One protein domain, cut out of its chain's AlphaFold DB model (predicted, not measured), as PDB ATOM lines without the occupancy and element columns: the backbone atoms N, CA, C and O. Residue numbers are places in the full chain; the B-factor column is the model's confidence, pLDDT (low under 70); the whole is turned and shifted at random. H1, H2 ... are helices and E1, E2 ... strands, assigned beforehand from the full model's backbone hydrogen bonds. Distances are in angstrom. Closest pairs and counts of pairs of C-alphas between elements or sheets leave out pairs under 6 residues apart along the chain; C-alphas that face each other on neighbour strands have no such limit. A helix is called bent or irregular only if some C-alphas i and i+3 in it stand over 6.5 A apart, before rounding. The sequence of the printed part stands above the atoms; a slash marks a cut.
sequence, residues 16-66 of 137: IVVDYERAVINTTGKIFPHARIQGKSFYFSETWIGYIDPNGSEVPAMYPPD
ATOM      1  N   ILE A  16     498.340  12.623 718.215       79.44
ATOM      2  CA  ILE A  16     498.902  11.280 718.386       79.44
ATOM      3  C   ILE A  16     498.077  10.306 717.546       79.44
ATOM      4  O   ILE A  16     496.868  10.179 717.737       79.44
ATOM      5  N   VAL A  17     498.730   9.610 716.616       76.94
ATOM      6  CA  VAL A  17     498.102   8.543 715.830       76.94
ATOM      7  C   VAL A  17     498.529   7.205 716.412       76.94
ATOM      8  O   VAL A  17     499.721   6.940 716.551       76.94
ATOM      9  N   VAL A  18     497.555   6.376 716.770       75.12
ATOM     10  CA  VAL A  18     497.778   5.084 717.425       75.12
ATOM     11  C   VAL A  18     497.202   3.972 716.553       75.12
ATOM     12  O   VAL A  18     496.180   4.156 715.889       75.12
ATOM     13  N   ASP A  19     497.860   2.812 716.542       72.56
ATOM     14  CA  ASP A  19     497.357   1.610 715.874       72.56
ATOM     15  C   ASP A  19     496.030   1.107 716.497       72.56
ATOM     16  O   ASP A  19     495.464   1.702 717.413       72.56
ATOM     17  N   TYR A  20     495.478   0.016 715.964       68.50
ATOM     18  CA  TYR A  20     494.096  -0.445 716.185       68.50
ATOM     19  C   TYR A  20     493.744  -0.901 717.617       68.50
ATOM     20  O   TYR A  20     492.621  -1.345 717.868       68.50
ATOM     21  N   GLU A  21     494.666  -0.816 718.574       73.12
ATOM     22  CA  GLU A  21     494.455  -1.345 719.916       73.12
ATOM     23  C   GLU A  21     493.716  -0.367 720.834       73.12
ATOM     24  O   GLU A  21     494.242   0.657 721.274       73.12
ATOM     25  N   ARG A  22     492.487  -0.740 721.210       71.25
ATOM     26  CA  ARG A  22     491.624   0.043 722.111       71.25
ATOM     27  C   ARG A  22     492.279   0.322 723.470       71.25
ATOM     28  O   ARG A  22     492.076   1.391 724.038       71.25
ATOM     29  N   ALA A  23     493.069  -0.621 723.982       77.69
ATOM     30  CA  ALA A  23     493.811  -0.449 725.228       77.69
ATOM     31  C   ALA A  23     494.854   0.671 725.115       77.69
ATOM     32  O   ALA A  23     494.964   1.495 726.023       77.69
ATOM     33  N   VAL A  24     495.560   0.745 723.985       78.62
ATOM     34  CA  VAL A  24     496.564   1.781 723.733       78.62
ATOM     35  C   VAL A  24     495.886   3.134 723.559       78.62
ATOM     36  O   VAL A  24     496.248   4.060 724.270       78.62
ATOM     37  N   ILE A  25     494.821   3.233 722.755       77.25
ATOM     38  CA  ILE A  25     494.043   4.480 722.586       77.25
ATOM     39  C   ILE A  25     493.568   5.028 723.942       77.25
ATOM     40  O   ILE A  25     493.777   6.200 724.257       77.25
ATOM     41  N   ASN A  26     492.984   4.166 724.779       79.62
ATOM     42  CA  ASN A  26     492.493   4.552 726.103       79.62
ATOM     43  C   ASN A  26     493.624   4.966 727.055       79.62
ATOM     44  O   ASN A  26     493.434   5.840 727.897       79.62
ATOM     45  N   THR A  27     494.786   4.321 726.954       82.00
ATOM     46  CA  THR A  27     495.942   4.609 727.813       82.00
ATOM     47  C   THR A  27     496.613   5.911 727.384       82.00
ATOM     48  O   THR A  27     496.862   6.770 728.223       82.00
ATOM     49  N   THR A  28     496.799   6.124 726.080       81.31
ATOM     50  CA  THR A  28     497.292   7.381 725.508       81.31
ATOM     51  C   THR A  28     496.384   8.554 725.872       81.31
ATOM     52  O   THR A  28     496.900   9.610 726.214       81.31
ATOM     53  N   GLY A  29     495.056   8.368 725.901       78.88
ATOM     54  CA  GLY A  29     494.100   9.405 726.327       78.88
ATOM     55  C   GLY A  29     494.222   9.808 727.789       78.88
ATOM     56  O   GLY A  29     493.982  10.961 728.130       78.88
ATOM     57  N   LYS A  30     494.645   8.879 728.650       82.81
ATOM     58  CA  LYS A  30     494.919   9.170 730.062       82.81
ATOM     59  C   LYS A  30     496.255   9.880 730.258       82.81
ATOM     60  O   LYS A  30     496.362  10.714 731.147       82.81
ATOM     61  N   ILE A  31     497.257   9.528 729.454       83.19
ATOM     62  CA  ILE A  31     498.618  10.074 729.545       83.19
ATOM     63  C   ILE A  31     498.693  11.462 728.889       83.19
ATOM     64  O   ILE A  31     499.312  12.365 729.433       83.19
ATOM     65  N   PHE A  32     498.030  11.668 727.750       82.69
ATOM     66  CA  PHE A  32     498.053  12.921 726.994       82.69
ATOM     67  C   PHE A  32     496.634  13.477 726.800       82.69
ATOM     68  O   PHE A  32     496.100  13.430 725.691       82.69
ATOM     69  N   PRO A  33     496.007  14.034 727.852       80.00
ATOM     70  CA  PRO A  33     494.627  14.527 727.789       80.00
ATOM     71  C   PRO A  33     494.456  15.746 726.868       80.00
ATOM     72  O   PRO A  33     493.355  16.017 726.398       80.00
ATOM     73  N   HIS A  34     495.538  16.483 726.606       78.31
ATOM     74  CA  HIS A  34     495.539  17.652 725.723       78.31
ATOM     75  C   HIS A  34     495.794  17.308 724.248       78.31
ATOM     76  O   HIS A  34     495.611  18.166 723.387       78.31
ATOM     77  N   ALA A  35     496.229  16.084 723.944       80.44
ATOM     78  CA  ALA A  35     496.557  15.675 722.586       80.44
ATOM     79  C   ALA A  35     495.327  15.096 721.878       80.44
ATOM     80  O   ALA A  35     494.571  14.305 722.447       80.44
ATOM     81  N   ARG A  36     495.151  15.420 720.596       77.12
ATOM     82  CA  ARG A  36     494.133  14.780 719.761       77.12
ATOM     83  C   ARG A  36     494.597  13.379 719.379       77.12
ATOM     84  O   ARG A  36     495.543  13.219 718.607       77.12
ATOM     85  N   ILE A  37     493.907  12.364 719.890       75.94
ATOM     86  CA  ILE A  37     494.230  10.961 719.620       75.94
ATOM     87  C   ILE A  37     493.360  10.449 718.483       75.94
ATOM     88  O   ILE A  37     492.134  10.483 718.562       75.94
ATOM     89  N   GLN A  38     493.999   9.954 717.430       67.31
ATOM     90  CA  GLN A  38     493.326   9.321 716.303       67.31
ATOM     91  C   GLN A  38     493.750   7.863 716.212       67.31
ATOM     92  O   GLN A  38     494.934   7.544 716.111       67.31
ATOM     93  N   GLY A  39     492.771   6.965 716.232       70.69
ATOM     94  CA  GLY A  39     493.016   5.565 715.920       70.69
ATOM     95  C   GLY A  39     493.183   5.381 714.414       70.69
ATOM     96  O   GLY A  39     492.426   5.943 713.627       70.69
ATOM     97  N   LYS A  40     494.104   4.517 713.994       67.19
ATOM     98  CA  LYS A  40     494.278   4.121 712.585       67.19
ATOM     99  C   LYS A  40     493.023   3.478 711.974       67.19
ATOM    100  O   LYS A  40     492.830   3.514 710.761       67.19
ATOM    101  N   SER A  41     492.133   2.946 712.820       70.62
ATOM    102  CA  SER A  41     490.785   2.518 712.420       70.62
ATOM    103  C   SER A  41     489.950   3.657 711.855       70.62
ATOM    104  O   SER A  41     489.199   3.424 710.918       70.62
ATOM    105  N   PHE A  42     490.089   4.867 712.398       74.12
ATOM    106  CA  PHE A  42     489.354   6.033 711.928       74.12
ATOM    107  C   PHE A  42     489.791   6.390 710.508       74.12
ATOM    108  O   PHE A  42     488.954   6.445 709.621       74.12
ATOM    109  N   TYR A  43     491.104   6.444 710.256       79.06
ATOM    110  CA  TYR A  43     491.638   6.641 708.906       79.06
ATOM    111  C   TYR A  43     491.117   5.598 707.907       79.06
ATOM    112  O   TYR A  43     490.710   5.947 706.801       79.06
ATOM    113  N   PHE A  44     491.116   4.312 708.276       80.31
ATOM    114  CA  PHE A  44     490.633   3.256 707.383       80.31
ATOM    115  C   PHE A  44     489.138   3.393 707.079       80.31
ATOM    116  O   PHE A  44     488.745   3.295 705.916       80.31
ATOM    117  N   SER A  45     488.323   3.662 708.102       84.31
ATOM    118  CA  SER A  45     486.895   3.913 707.931       84.31
ATOM    119  C   SER A  45     486.654   5.143 707.061       84.31
ATOM    120  O   SER A  45     485.987   5.021 706.044       84.31
ATOM    121  N   GLU A  46     487.267   6.286 707.369       85.12
ATOM    122  CA  GLU A  46     487.160   7.515 706.570       85.12
ATOM    123  C   GLU A  46     487.573   7.310 705.111       85.12
ATOM    124  O   GLU A  46     486.949   7.845 704.199       85.12
ATOM    125  N   THR A  47     488.619   6.520 704.874       85.88
ATOM    126  CA  THR A  47     489.180   6.359 703.532       85.88
ATOM    127  C   THR A  47     488.374   5.371 702.688       85.88
ATOM    128  O   THR A  47     488.142   5.642 701.512       85.88
ATOM    129  N   TRP A  48     487.936   4.244 703.261       85.88
ATOM    130  CA  TRP A  48     487.471   3.087 702.479       85.88
ATOM    131  C   TRP A  48     486.045   2.609 702.784       85.88
ATOM    132  O   TRP A  48     485.443   1.968 701.927       85.88
ATOM    133  N   ILE A  49     485.495   2.867 703.973       86.62
ATOM    134  CA  ILE A  49     484.211   2.266 704.398       86.62
ATOM    135  C   ILE A  49     483.116   3.314 704.617       86.62
ATOM    136  O   ILE A  49     481.958   3.065 704.298       86.62
ATOM    137  N   GLY A  50     483.475   4.488 705.123       87.81
ATOM    138  CA  GLY A  50     482.557   5.437 705.735       87.81
ATOM    139  C   GLY A  50     482.324   5.106 707.209       87.81
ATOM    140  O   GLY A  50     482.803   4.094 707.735       87.81
ATOM    141  N   TYR A  51     481.617   5.989 707.900       86.94
ATOM    142  CA  TYR A  51     481.227   5.794 709.293       86.94
ATOM    143  C   TYR A  51     479.943   6.559 709.605       86.94
ATOM    144  O   TYR A  51     479.504   7.404 708.832       86.94
ATOM    145  N   ILE A  52     479.328   6.237 710.741       87.88
ATOM    146  CA  ILE A  52     478.171   6.969 711.253       87.88
ATOM    147  C   ILE A  52     478.687   7.973 712.278       87.88
ATOM    148  O   ILE A  52     479.334   7.588 713.256       87.88
ATOM    149  N   ASP A  53     478.413   9.253 712.047       84.62
ATOM    150  CA  ASP A  53     478.716  10.318 712.991       84.62
ATOM    151  C   ASP A  53     477.930  10.137 714.298       84.62
ATOM    152  O   ASP A  53     476.839   9.564 714.296       84.62
ATOM    153  N   PRO A  54     478.392  10.709 715.423       81.94
ATOM    154  CA  PRO A  54     477.654  10.686 716.691       81.94
ATOM    155  C   PRO A  54     476.219  11.238 716.601       81.94
ATOM    156  O   PRO A  54     475.372  10.889 717.418       81.94
ATOM    157  N   ASN A  55     475.942  12.074 715.596       86.19
ATOM    158  CA  ASN A  55     474.619  12.636 715.313       86.19
ATOM    159  C   ASN A  55     473.713  11.695 714.492       86.19
ATOM    160  O   ASN A  55     472.589  12.062 714.159       86.19
ATOM    161  N   GLY A  56     474.193  10.498 714.145       86.50
ATOM    162  CA  GLY A  56     473.471   9.502 713.353       86.50
ATOM    163  C   GLY A  56     473.537   9.718 711.840       86.50
ATOM    164  O   GLY A  56     472.855   9.012 711.104       86.50
ATOM    165  N   SER A  57     474.324  10.682 711.361       88.25
ATOM    166  CA  SER A  57     474.511  10.927 709.928       88.25
ATOM    167  C   SER A  57     475.565   9.993 709.341       88.25
ATOM    168  O   SER A  57     476.617   9.787 709.938       88.25
ATOM    169  N   GLU A  58     475.296   9.436 708.162       87.75
ATOM    170  CA  GLU A  58     476.282   8.648 707.425       87.75
ATOM    171  C   GLU A  58     477.294   9.577 706.754       87.75
ATOM    172  O   GLU A  58     476.939  10.410 705.917       87.75
ATOM    173  N   VAL A  59     478.565   9.420 707.116       88.44
ATOM    174  CA  VAL A  59     479.685  10.072 706.447       88.44
ATOM    175  C   VAL A  59     480.218   9.108 705.389       88.44
ATOM    176  O   VAL A  59     480.732   8.038 705.742       88.44
ATOM    177  N   PRO A  60     480.097   9.444 704.091       87.12
ATOM    178  CA  PRO A  60     480.599   8.586 703.030       87.12
ATOM    179  C   PRO A  60     482.127   8.506 703.078       87.12
ATOM    180  O   PRO A  60     482.809   9.463 703.447       87.12
ATOM    181  N   ALA A  61     482.669   7.356 702.673       91.25
ATOM    182  CA  ALA A  61     484.111   7.185 702.533       91.25
ATOM    183  C   ALA A  61     484.684   8.156 701.488       91.25
ATOM    184  O   ALA A  61     484.023   8.472 700.499       91.25
ATOM    185  N   MET A  62     485.952   8.535 701.641       90.00
ATOM    186  CA  MET A  62     486.693   9.282 700.620       90.00
ATOM    187  C   MET A  62     486.767   8.511 699.293       90.00
ATOM    188  O   MET A  62     486.650   9.103 698.221       90.00
ATOM    189  N   TYR A  63     486.927   7.186 699.365       89.50
ATOM    190  CA  TYR A  63     486.937   6.284 698.217       89.50
ATOM    191  C   TYR A  63     485.888   5.179 698.410       89.50
ATOM    192  O   TYR A  63     486.236   4.063 698.817       89.50
ATOM    193  N   PRO A  64     484.602   5.474 698.141       87.25
ATOM    194  CA  PRO A  64     483.517   4.539 698.399       87.25
ATOM    195  C   PRO A  64     483.666   3.251 697.576       87.25
ATOM    196  O   PRO A  64     484.241   3.289 696.480       87.25
ATOM    197  N   PRO A  65     483.118   2.120 698.065       86.00
ATOM    198  CA  PRO A  65     483.176   0.835 697.375       86.00
ATOM    199  C   PRO A  65     482.714   0.879 695.919       86.00
ATOM    200  O   PRO A  65     483.285   0.177 695.095       86.00
ATOM    201  N   ASP A  66     481.771   1.755 695.570       85.00
ATOM    202  CA  ASP A  66     481.289   1.929 694.194       85.00
ATOM    203  C   ASP A  66     482.404   2.272 693.187       85.00
ATOM    204  O   ASP A  66     482.303   1.936 692.007       85.00
TER     205      ASP A  66
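Overview. This is residues 16 to 66 of the 137 residues of an uncharacterized protein of Ramazzottius varieornatus (UniProt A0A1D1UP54). A small head, in which the helix H1 packs on a sheet of two short parallel strands, E1 and E2, stands at one end of an elongated model, and the helix H2 leads away from the head straight after E2. Beyond H2, residues 50 to 61 make a narrow loop that goes out and folds back to the far end of H2, and residues 62 to 66 form a tail. The printed part has 51 residues with two named helices and two named strands, in the order E1, H1, E2, H2; the sheet's order is E1, E2, and the class is mixed, helices and strands. The whole is loose, with a radius of gyration of the C-alphas of 12.7 A, and its C-alphas span 40 by 22 by 16 A.

Along the chain. Strand E1 is residues 16 to 18, beginning at C-alpha 16 at (498.902, 11.280, 718.386). Strand E2 is residues 36 to 39, 10.0 A from first to last C-alpha. Helix H1, residues 22 to 31, is 14.3 A long and begins at C-alpha 22 at (491.624, 0.043, 722.111). Helix H2, residues 40 to 49, is 13.1 A long and ends at C-alpha 49 at (484.211, 2.266, 704.398). H2 is neither bent nor irregular, but only just: C-alphas 46 and 49 are 6.4 A apart.

Arrangement. E1 and E2 are parallel neighbours, with 18 degrees between their directions. The C-alphas of residues 17 and 38 face each other at 4.9 A. N 16 and O 36 are within hydrogen-bond range at 2.9 A, and so are N 38 and O 16 at 2.9 A. E1, H1 and E2 form a strand-helix-strand unit, two parallel neighbour strands with a helix between them along the chain, and its crossover is right-handed. The closest C-alphas of H1 and E2 are those of Ile 25 and Gly 39, 6.8 A apart; those of H1 and E1 are Val 18 and Ile 25, 6.4 A apart. The closest C-alphas of E1 and H2 are those of Val 18 and Lys 40, 6.1 A apart. H1 and H2 are apart. In H1 and H2 every O i to N i+4 pair is within hydrogen-bond range.

Size, cuts and confidence. The two C-alphas farthest apart are those of Ile 31 and Asp 66, 40.2 A. The printed part has no cut, and the links E1 to H1, H1 to E2 and E2 to H2 are tight. Residues 50 to 66 hold no named element, but residues 51 to 52 pair with residues 58 to 59, antiparallel. The mean pLDDT of the printed part is 81.0, and residues 20, 38 and 40 are under 70.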